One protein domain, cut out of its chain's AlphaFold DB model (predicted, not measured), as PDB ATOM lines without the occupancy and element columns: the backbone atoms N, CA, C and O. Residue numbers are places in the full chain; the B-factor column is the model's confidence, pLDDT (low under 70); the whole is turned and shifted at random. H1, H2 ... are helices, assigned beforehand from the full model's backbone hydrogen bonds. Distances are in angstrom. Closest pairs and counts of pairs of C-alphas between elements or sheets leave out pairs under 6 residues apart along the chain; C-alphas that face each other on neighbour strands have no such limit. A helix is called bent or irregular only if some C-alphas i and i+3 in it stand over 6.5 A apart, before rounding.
ATOM      1  N   LYS A   2     -15.022  34.746 -39.068       42.00
ATOM      2  CA  LYS A   2     -14.453  33.804 -38.077       42.00
ATOM      3  C   LYS A   2     -12.914  33.756 -38.087       42.00
ATOM      4  O   LYS A   2     -12.297  33.796 -37.036       42.00
ATOM      5  N   ALA A   3     -12.302  33.795 -39.275       47.91
ATOM      6  CA  ALA A   3     -10.847  33.727 -39.423       47.91
ATOM      7  C   ALA A   3     -10.083  34.910 -38.796       47.91
ATOM      8  O   ALA A   3      -9.039  34.690 -38.213       47.91
ATOM      9  N   CYS A   4     -10.575  36.155 -38.856       48.34
ATOM     10  CA  CYS A   4      -9.814  37.293 -38.314       48.34
ATOM     11  C   CYS A   4      -9.846  37.362 -36.782       48.34
ATOM     12  O   CYS A   4      -8.874  37.804 -36.181       48.34
ATOM     13  N   PHE A   5     -10.947  36.930 -36.163       61.97
ATOM     14  CA  PHE A   5     -11.066  36.868 -34.706       61.97
ATOM     15  C   PHE A   5     -10.274  35.681 -34.146       61.97
ATOM     16  O   PHE A   5      -9.547  35.838 -33.174       61.97
ATOM     17  N   LEU A   6     -10.327  34.535 -34.836       56.00
ATOM     18  CA  LEU A   6      -9.456  33.396 -34.554       56.00
ATOM     19  C   LEU A   6      -7.982  33.770 -34.712       56.00
ATOM     20  O   LEU A   6      -7.205  33.429 -33.842       56.00
ATOM     21  N   VAL A   7      -7.604  34.538 -35.740       59.28
ATOM     22  CA  VAL A   7      -6.215  34.991 -35.935       59.28
ATOM     23  C   VAL A   7      -5.752  35.942 -34.825       59.28
ATOM     24  O   VAL A   7      -4.604  35.862 -34.403       59.28
ATOM     25  N   LEU A   8      -6.629  36.818 -34.321       60.12
ATOM     26  CA  LEU A   8      -6.330  37.685 -33.173       60.12
ATOM     27  C   LEU A   8      -6.177  36.879 -31.876       60.12
ATOM     28  O   LEU A   8      -5.214  37.094 -31.149       60.12
ATOM     29  N   LEU A   9      -7.066  35.915 -31.625       60.31
ATOM     30  CA  LEU A   9      -6.969  35.006 -30.479       60.31
ATOM     31  C   LEU A   9      -5.733  34.101 -30.561       60.31
ATOM     32  O   LEU A   9      -5.054  33.917 -29.559       60.31
ATOM     33  N   THR A  10      -5.386  33.589 -31.745       58.41
ATOM     34  CA  THR A  10      -4.174  32.783 -31.927       58.41
ATOM     35  C   THR A  10      -2.912  33.628 -31.825       58.41
ATOM     36  O   THR A  10      -1.916  33.133 -31.330       58.41
ATOM     37  N   LEU A  11      -2.923  34.896 -32.255       52.88
ATOM     38  CA  LEU A  11      -1.787  35.808 -32.060       52.88
ATOM     39  C   LEU A  11      -1.550  36.117 -30.577       52.88
ATOM     40  O   LEU A  11      -0.402  36.155 -30.148       52.88
ATOM     41  N   VAL A  12      -2.621  36.291 -29.798       57.84
ATOM     42  CA  VAL A  12      -2.536  36.447 -28.337       57.84
ATOM     43  C   VAL A  12      -2.051  35.152 -27.677       57.84
ATOM     44  O   VAL A  12      -1.177  35.209 -26.821       57.84
ATOM     45  N   ALA A  13      -2.531  33.989 -28.130       53.28
ATOM     46  CA  ALA A  13      -2.078  32.688 -27.636       53.28
ATOM     47  C   ALA A  13      -0.601  32.405 -27.974       53.28
ATOM     48  O   ALA A  13       0.156  31.964 -27.120       53.28
ATOM     49  N   VAL A  14      -0.147  32.716 -29.193       54.16
ATOM     50  CA  VAL A  14       1.258  32.540 -29.610       54.16
ATOM     51  C   VAL A  14       2.201  33.473 -28.836       54.16
ATOM     52  O   VAL A  14       3.344  33.109 -28.579       54.16
ATOM     53  N   ALA A  15       1.730  34.651 -28.415       51.53
ATOM     54  CA  ALA A  15       2.502  35.573 -27.578       51.53
ATOM     55  C   ALA A  15       2.637  35.122 -26.104       51.53
ATOM     56  O   ALA A  15       3.446  35.695 -25.379       51.53
ATOM     57  N   LEU A  16       1.871  34.112 -25.668       52.59
ATOM     58  CA  LEU A  16       1.791  33.606 -24.285       52.59
ATOM     59  C   LEU A  16       2.132  32.096 -24.180       52.59
ATOM     60  O   LEU A  16       1.837  31.454 -23.175       52.59
ATOM     61  N   ALA A  17       2.743  31.529 -25.225       45.41
ATOM     62  CA  ALA A  17       2.830  30.096 -25.543       45.41
ATOM     63  C   ALA A  17       3.753  29.207 -24.678       45.41
ATOM     64  O   ALA A  17       4.280  28.226 -25.194       45.41
ATOM     65  N   ASP A  18       3.920  29.481 -23.384       52.16
ATOM     66  CA  ASP A  18       4.555  28.508 -22.475       52.16
ATOM     67  C   ASP A  18       3.543  27.525 -21.839       52.16
ATOM     68  O   ASP A  18       3.954  26.535 -21.242       52.16
ATOM     69  N   ASP A  19       2.223  27.732 -22.001       55.62
ATOM     70  CA  ASP A  19       1.194  26.925 -21.314       55.62
ATOM     71  C   ASP A  19      -0.057  26.641 -22.190       55.62
ATOM     72  O   ASP A  19      -1.169  27.132 -21.973       55.62
ATOM     73  N   GLU A  20       0.121  25.842 -23.250       54.09
ATOM     74  CA  GLU A  20      -0.894  25.599 -24.299       54.09
ATOM     75  C   GLU A  20      -2.234  25.022 -23.789       54.09
ATOM     76  O   GLU A  20      -3.301  25.332 -24.331       54.09
ATOM     77  N   VAL A  21      -2.216  24.188 -22.743       55.69
ATOM     78  CA  VAL A  21      -3.416  23.476 -22.259       55.69
ATOM     79  C   VAL A  21      -4.277  24.348 -21.341       55.69
ATOM     80  O   VAL A  21      -5.508  24.265 -21.390       55.69
ATOM     81  N   ALA A  22      -3.653  25.196 -20.520       57.41
ATOM     82  CA  ALA A  22      -4.363  26.168 -19.694       57.41
ATOM     83  C   ALA A  22      -5.030  27.237 -20.574       57.41
ATOM     84  O   ALA A  22      -6.216  27.529 -20.405       57.41
ATOM     85  N   MET A  23      -4.324  27.705 -21.610       57.81
ATOM     86  CA  MET A  23      -4.853  28.694 -22.547       57.81
ATOM     87  C   MET A  23      -6.056  28.202 -23.353       57.81
ATOM     88  O   MET A  23      -6.994  28.969 -23.568       57.81
ATOM     89  N   MET A  24      -6.097  26.935 -23.786       57.00
ATOM     90  CA  MET A  24      -7.282  26.425 -24.495       57.00
ATOM     91  C   MET A  24      -8.555  26.507 -23.644       57.00
ATOM     92  O   MET A  24      -9.628  26.770 -24.185       57.00
ATOM     93  N   LYS A  25      -8.457  26.303 -22.325       63.91
ATOM     94  CA  LYS A  25      -9.612  26.431 -21.425       63.91
ATOM     95  C   LYS A  25     -10.041  27.884 -21.268       63.91
ATOM     96  O   LYS A  25     -11.226  28.167 -21.416       63.91
ATOM     97  N   GLU A  26      -9.091  28.794 -21.065       69.81
ATOM     98  CA  GLU A  26      -9.380  30.228 -20.950       69.81
ATOM     99  C   GLU A  26     -10.016  30.787 -22.229       69.81
ATOM    100  O   GLU A  26     -10.993  31.530 -22.167       69.81
ATOM    101  N   VAL A  27      -9.548  30.366 -23.408       68.88
ATOM    102  CA  VAL A  27     -10.142  30.778 -24.691       68.88
ATOM    103  C   VAL A  27     -11.589  30.293 -24.822       68.88
ATOM    104  O   VAL A  27     -12.443  31.045 -25.296       68.88
ATOM    105  N   VAL A  28     -11.898  29.071 -24.379       73.81
ATOM    106  CA  VAL A  28     -13.269  28.530 -24.402       73.81
ATOM    107  C   VAL A  28     -14.176  29.259 -23.411       73.81
ATOM    108  O   VAL A  28     -15.338  29.519 -23.727       73.81
ATOM    109  N   GLU A  29     -13.675  29.606 -22.228       76.94
ATOM    110  CA  GLU A  29     -14.428  30.383 -21.238       76.94
ATOM    111  C   GLU A  29     -14.716  31.800 -21.734       76.94
ATOM    112  O   GLU A  29     -15.850  32.265 -21.632       76.94
ATOM    113  N   VAL A  30     -13.736  32.447 -22.369       75.12
ATOM    114  CA  VAL A  30     -13.918  33.751 -23.017       75.12
ATOM    115  C   VAL A  30     -14.914  33.653 -24.174       75.12
ATOM    116  O   VAL A  30     -15.769  34.524 -24.324       75.12
ATOM    117  N   GLU A  31     -14.867  32.588 -24.979       74.75
ATOM    118  CA  GLU A  31     -15.827  32.383 -26.067       74.75
ATOM    119  C   GLU A  31     -17.256  32.167 -25.547       74.75
ATOM    120  O   GLU A  31     -18.203  32.698 -26.133       74.75
ATOM    121  N   LYS A  32     -17.422  31.427 -24.446       78.56
ATOM    122  CA  LYS A  32     -18.721  31.261 -23.778       78.56
ATOM    123  C   LYS A  32     -19.208  32.571 -23.180       78.56
ATOM    124  O   LYS A  32     -20.339  32.958 -23.449       78.56
ATOM    125  N   PHE A  33     -18.355  33.295 -22.457       77.94
ATOM    126  CA  PHE A  33     -18.684  34.603 -21.892       77.94
ATOM    127  C   PHE A  33     -19.169  35.573 -22.975       77.94
ATOM    128  O   PHE A  33     -20.238  36.157 -22.854       77.94
ATOM    129  N   LEU A  34     -18.449  35.682 -24.095       75.62
ATOM    130  CA  LEU A  34     -18.819  36.584 -25.191       75.62
ATOM    131  C   LEU A  34     -20.120  36.197 -25.920       75.62
ATOM    132  O   LEU A  34     -20.677  37.037 -26.627       75.62
ATOM    133  N   LYS A  35     -20.599  34.953 -25.789       75.06
ATOM    134  CA  LYS A  35     -21.814  34.465 -26.466       75.06
ATOM    135  C   LYS A  35     -23.027  34.333 -25.556       75.06
ATOM    136  O   LYS A  35     -24.145  34.536 -26.020       75.06
ATOM    137  N   GLU A  36     -22.816  33.921 -24.315       81.19
ATOM    138  CA  GLU A  36     -23.877  33.514 -23.393       81.19
ATOM    139  C   GLU A  36     -24.116  34.564 -22.301       81.19
ATOM    140  O   GLU A  36     -25.244  34.699 -21.829       81.19
ATOM    141  N   ASP A  37     -23.093  35.343 -21.925       85.25
ATOM    142  CA  ASP A  37     -23.226  36.372 -20.894       85.25
ATOM    143  C   ASP A  37     -23.800  37.683 -21.475       85.25
ATOM    144  O   ASP A  37     -23.288  38.189 -22.479       85.25
ATOM    145  N   PRO A  38     -24.824  38.299 -20.850       85.25
ATOM    146  CA  PRO A  38     -25.404  39.561 -21.316       85.25
ATOM    147  C   PRO A  38     -24.399  40.717 -21.447       85.25
ATOM    148  O   PRO A  38     -24.571  41.590 -22.302       85.25
ATOM    149  N   LEU A  39     -23.366  40.759 -20.599       83.94
ATOM    150  CA  LEU A  39     -22.285  41.738 -20.686       83.94
ATOM    151  C   LEU A  39     -21.342  41.400 -21.843       83.94
ATOM    152  O   LEU A  39     -20.976  42.290 -22.613       83.94
ATOM    153  N   GLY A  40     -20.991  40.122 -21.997       78.81
ATOM    154  CA  GLY A  40     -20.160  39.638 -23.099       78.81
ATOM    155  C   GLY A  40     -20.782  39.909 -24.471       78.81
ATOM    156  O   GLY A  40     -20.091  40.392 -25.370       78.81
ATOM    157  N   VAL A  41     -22.097  39.722 -24.603       84.88
ATOM    158  CA  VAL A  41     -22.850  40.035 -25.828       84.88
ATOM    159  C   VAL A  41     -22.782  41.528 -26.159       84.88
ATOM    160  O   VAL A  41     -22.470  41.884 -27.292       84.88
ATOM    161  N   LYS A  42     -22.977  42.419 -25.177       84.50
ATOM    162  CA  LYS A  42     -22.862  43.874 -25.398       84.50
ATOM    163  C   LYS A  42     -21.454  44.298 -25.812       84.50
ATOM    164  O   LYS A  42     -21.299  45.144 -26.690       84.50
ATOM    165  N   ILE A  43     -20.425  43.710 -25.199       80.56
ATOM    166  CA  ILE A  43     -19.026  43.952 -25.584       80.56
ATOM    167  C   ILE A  43     -18.799  43.494 -27.029       80.56
ATOM    168  O   ILE A  43     -18.162  44.194 -27.816       80.56
ATOM    169  N   PHE A  44     -19.346  42.335 -27.396       78.69
ATOM    170  CA  PHE A  44     -19.246  41.804 -28.747       78.69
ATOM    171  C   PHE A  44     -19.950  42.692 -29.783       78.69
ATOM    172  O   PHE A  44     -19.381  42.950 -30.844       78.69
ATOM    173  N   GLU A  45     -21.138  43.212 -29.475       83.69
ATOM    174  CA  GLU A  45     -21.854  44.181 -30.317       83.69
ATOM    175  C   GLU A  45     -21.031  45.461 -30.524       83.69
ATOM    176  O   GLU A  45     -20.777  45.856 -31.663       83.69
ATOM    177  N   GLN A  46     -20.495  46.048 -29.448       82.56
ATOM    178  CA  GLN A  46     -19.639  47.238 -29.538       82.56
ATOM    179  C   GLN A  46     -18.364  46.989 -30.362       82.56
ATOM    180  O   GLN A  46     -17.918  47.855 -31.120       82.56
ATOM    181  N   LEU A  47     -17.777  45.793 -30.258       75.88
ATOM    182  CA  LEU A  47     -16.639  45.385 -31.084       75.88
ATOM    183  C   LEU A  47     -17.007  45.282 -32.568       75.88
ATOM    184  O   LEU A  47     -16.185  45.624 -33.425       75.88
ATOM    185  N   GLN A  48     -18.218  44.828 -32.899       80.81
ATOM    186  CA  GLN A  48     -18.685  44.803 -34.286       80.81
ATOM    187  C   GLN A  48     -18.842  46.212 -34.861       80.81
ATOM    188  O   GLN A  48     -18.390  46.449 -35.987       80.81
ATOM    189  N   ASP A  49     -19.393  47.144 -34.085       83.19
ATOM    190  CA  ASP A  49     -19.526  48.545 -34.491       83.19
ATOM    191  C   ASP A  49     -18.156  49.184 -34.736       83.19
ATOM    192  O   ASP A  49     -17.910  49.790 -35.785       83.19
ATOM    193  N   LEU A  50     -17.206  48.961 -33.824       77.31
ATOM    194  CA  LEU A  50     -15.831  49.430 -33.982       77.31
ATOM    195  C   LEU A  50     -15.178  48.850 -35.246       77.31
ATOM    196  O   LEU A  50     -14.525  49.565 -36.012       77.31
ATOM    197  N   LEU A  51     -15.377  47.556 -35.514       75.31
ATOM    198  CA  LEU A  51     -14.870  46.909 -36.724       75.31
ATOM    199  C   LEU A  51     -15.486  47.491 -38.000       75.31
ATOM    200  O   LEU A  51     -14.784  47.602 -39.011       75.31
ATOM    201  N   ALA A  52     -16.766  47.862 -37.984       81.44
ATOM    202  CA  ALA A  52     -17.416  48.510 -39.116       81.44
ATOM    203  C   ALA A  52     -16.776  49.876 -39.413       81.44
ATOM    204  O   ALA A  52     -16.426  50.150 -40.567       81.44
ATOM    205  N   ILE A  53     -16.516  50.677 -38.376       83.12
ATOM    206  CA  ILE A  53     -15.818  51.967 -38.492       83.12
ATOM    207  C   ILE A  53     -14.409  51.763 -39.064       83.12
ATOM    208  O   ILE A  53     -14.019  52.425 -40.029       83.12
ATOM    209  N   LEU A  54     -13.656  50.793 -38.539       77.62
ATOM    210  CA  LEU A  54     -12.304  50.488 -39.020       77.62
ATOM    211  C   LEU A  54     -12.283  50.021 -40.481       77.62
ATOM    212  O   LEU A  54     -11.356  50.352 -41.223       77.62
ATOM    213  N   ARG A  55     -13.294  49.266 -40.932       83.88
ATOM    214  CA  ARG A  55     -13.419  48.875 -42.349       83.88
ATOM    215  C   ARG A  55     -13.636  50.088 -43.245       83.88
ATOM    216  O   ARG A  55     -12.970  50.185 -44.276       83.88
ATOM    217  N   GLN A  56     -14.504  51.014 -42.842       85.81
ATOM    218  CA  GLN A  56     -14.720  52.256 -43.583       85.81
ATOM    219  C   GLN A  56     -13.443  53.101 -43.634       85.81
ATOM    220  O   GLN A  56     -13.048  53.546 -44.711       85.81
ATOM    221  N   ALA A  57     -12.745  53.260 -42.506       80.06
ATOM    222  CA  ALA A  57     -11.476  53.984 -42.449       80.06
ATOM    223  C   ALA A  57     -10.419  53.360 -43.375       80.06
ATOM    224  O   ALA A  57      -9.768  54.062 -44.149       80.06
ATOM    225  N   ARG A  58     -10.299  52.027 -43.375       86.69
ATOM    226  CA  ARG A  58      -9.391  51.298 -44.273       86.69
ATOM    227  C   ARG A  58      -9.735  51.511 -45.745       86.69
ATOM    228  O   ARG A  58      -8.834  51.630 -46.570       86.69
ATOM    229  N   GLN A  59     -11.020  51.534 -46.087       89.81
ATOM    230  CA  GLN A  59     -11.457  51.778 -47.458       89.81
ATOM    231  C   GLN A  59     -11.105  53.197 -47.914       89.81
ATOM    232  O   GLN A  59     -10.570  53.353 -49.008       89.81
ATOM    233  N   ARG A  60     -11.310  54.200 -47.050       88.94
ATOM    234  CA  ARG A  60     -10.900  55.588 -47.314       88.94
ATOM    235  C   ARG A  60      -9.389  55.708 -47.502       88.94
ATOM    236  O   ARG A  60      -8.949  56.298 -48.479       88.94
ATOM    237  N   LEU A  61      -8.596  55.075 -46.635       89.06
ATOM    238  CA  LEU A  61      -7.134  55.038 -46.773       89.06
ATOM    239  C   LEU A  61      -6.694  54.441 -48.112       89.06
ATOM    240  O   LEU A  61      -5.809  54.986 -48.765       89.06
ATOM    241  N   ARG A  62      -7.325  53.344 -48.552       90.88
ATOM    242  CA  ARG A  62      -7.033  52.748 -49.865       90.88
ATOM    243  C   ARG A  62      -7.392  53.671 -51.023       90.88
ATOM    244  O   ARG A  62      -6.650  53.696 -51.994       90.88
ATOM    245  N   GLN A  63      -8.500  54.402 -50.929       91.69
ATOM    246  CA  GLN A  63      -8.880  55.387 -51.942       91.69
ATOM    247  C   GLN A  63      -7.860  56.526 -51.999       91.69
ATOM    248  O   GLN A  63      -7.319  56.781 -53.067       91.69
ATOM    249  N   CYS A  64      -7.494  57.108 -50.853       88.69
ATOM    250  CA  CYS A  64      -6.462  58.144 -50.790       88.69
ATOM    251  C   CYS A  64      -5.118  57.669 -51.359       88.69
ATOM    252  O   CYS A  64      -4.482  58.396 -52.114       88.69
ATOM    253  N   LEU A  65      -4.690  56.446 -51.031       91.56
ATOM    254  CA  LEU A  65      -3.474  55.854 -51.595       91.56
ATOM    255  C   LEU A  65      -3.581  55.654 -53.110       91.56
ATOM    256  O   LEU A  65      -2.629  55.944 -53.828       91.56
ATOM    257  N   ALA A  66      -4.724  55.179 -53.607       92.12
ATOM    258  CA  ALA A  66      -4.944  55.003 -55.039       92.12
ATOM    259  C   ALA A  66      -4.911  56.343 -55.788       92.12
ATOM    260  O   ALA A  66      -4.330  56.422 -56.868       92.12
ATOM    261  N   ASP A  67      -5.493  57.395 -55.214       93.56
ATOM    262  CA  ASP A  67      -5.486  58.735 -55.801       93.56
ATOM    263  C   ASP A  67      -4.093  59.371 -55.752       93.56
ATOM    264  O   ASP A  67      -3.685  60.022 -56.711       93.56
ATOM    265  N   TYR A  68      -3.324  59.135 -54.686       90.56
ATOM    266  CA  TYR A  68      -1.925  59.559 -54.607       90.56
ATOM    267  C   TYR A  68      -1.067  58.884 -55.686       90.56
ATOM    268  O   TYR A  68      -0.351  59.564 -56.412       90.56
ATOM    269  N   LEU A  69      -1.193  57.561 -55.849       90.62
ATOM    270  CA  LEU A  69      -0.443  56.805 -56.857       90.62
ATOM    271  C   LEU A  69      -0.788  57.216 -58.295       90.62
ATOM    272  O   LEU A  69       0.086  57.207 -59.151       90.62
ATOM    273  N   LYS A  70      -2.042  57.592 -58.572       90.38
ATOM    274  CA  LYS A  70      -2.450  58.092 -59.899       90.38
ATOM    275  C   LYS A  70      -1.853  59.450 -60.248       90.38
ATOM    276  O   LYS A  70      -1.710  59.752 -61.426       90.38
ATOM    277  N   ASN A  71      -1.560  60.267 -59.241       90.44
ATOM    278  CA  ASN A  71      -1.009  61.607 -59.410       90.44
ATOM    279  C   ASN A  71       0.501  61.650 -59.150       90.44
ATOM    280  O   ASN A  71       1.045  62.734 -58.948       90.44
ATOM    281  N   LEU A  72       1.172  60.493 -59.114       86.12
ATOM    282  CA  LEU A  72       2.618  60.440 -58.959       86.12
ATOM    283  C   LEU A  72       3.265  60.932 -60.270       86.12
ATOM    284  O   LEU A  72       3.042  60.301 -61.306       86.12
TER     285      LEU A  72
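Overview. This is residues 2 to 72 of the 74 residues of an uncharacterized protein of Schistocephalus solidus (UniProt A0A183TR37). Two helices, H2 and the much longer H3, meet near their ends as an open L, and H1 folds back at the end of H2 that is away from this corner, so that H1 and H2 make a loose helical hairpin. The long arm of the L is H3, of which residues 46 to 70 stick out with no other part near them, and nothing fills the space between H1 and H3. The printed part has 71 residues with three named helices, in the order H1, H2, H3, and no named strand; its class is all helix. It is extended, with a radius of gyration of the C-alphas of 17.5 A, and its outline is flat, with spans of 53 by 32 by 15 A.

Along the chain. Start at the first printed residue and find C-alpha 2 at (-14.453, 33.804, -38.077). From there H1 runs through residues 2 to 14, Lys 2 to Val 14, and covers 17.9 A from first to last C-alpha. After the five residues between H1 and the next helix, look for Glu 20, whose C-alpha is at (-0.894, 25.599, -24.299). Here H2 begins; it holds residues 20 to 36, ends at Glu 36, and is 24.3 A long from first to last C-alpha. Pass Asp 37 and you come to Pro 38, with its C-alpha at (-25.404, 39.561, -21.316). This is the first residue of H3, the longest helix, which holds the 33 residues 38 to 70 and measures 48.6 A from first to last C-alpha. Its last C-alpha, that of Lys 70, is at (-2.450, 58.092, -59.899), and the two residues Asn 71 and Leu 72 follow it.

Arrangement. Look first at H1 and H2, which are a helical hairpin. They only just touch, with 3 pairs of C-alphas within 8 A, and the closest are those of Ala 13 and Met 23, 7.0 A apart. H1 touches H2 with residues 9 to 13 alone, and H2 touches H1 with residues 20 to 27 alone. Their lines stand at a steep tilt of 38 degrees, they run opposite ways, and their centres are 12.6 A apart. Go on to the other end of H2, where H2 and H3 touch only at the corner by their link. The closest C-alphas there are those of Leu 34 and Gly 40, at 3.9 A; H2 touches H3 with residues 33 to 35 alone, and H3 touches H2 with residues 40 to 44 alone. The two lines are about perpendicular, at 81 degrees, and the centres are 25.8 A apart. H1 and H3 are apart. In the backbones of H1 and H3 every O i to N i+4 pair is within hydrogen-bond range, while in H2 it is 12 of 13. No helix is bent.

Size, cuts and confidence. Take the C-alphas of Ala 22 and Asn 71 for the two farthest apart, at 53.3 A; those of Lys 2 and Leu 72, the first and last printed, are 37.9 A apart. The printed part has no cut, and both links, H1 to H2 and H2 to H3, are tight. Residues 2 to 8, 14 to 22 and 46 to 72 stand free. In the B-factor column you will find a mean pLDDT of the printed part of 73.3. The 26 residues 2 to 27 are under 70, which is low confidence; the mean is 55 in H1, 69 in H2 and 85 in H3.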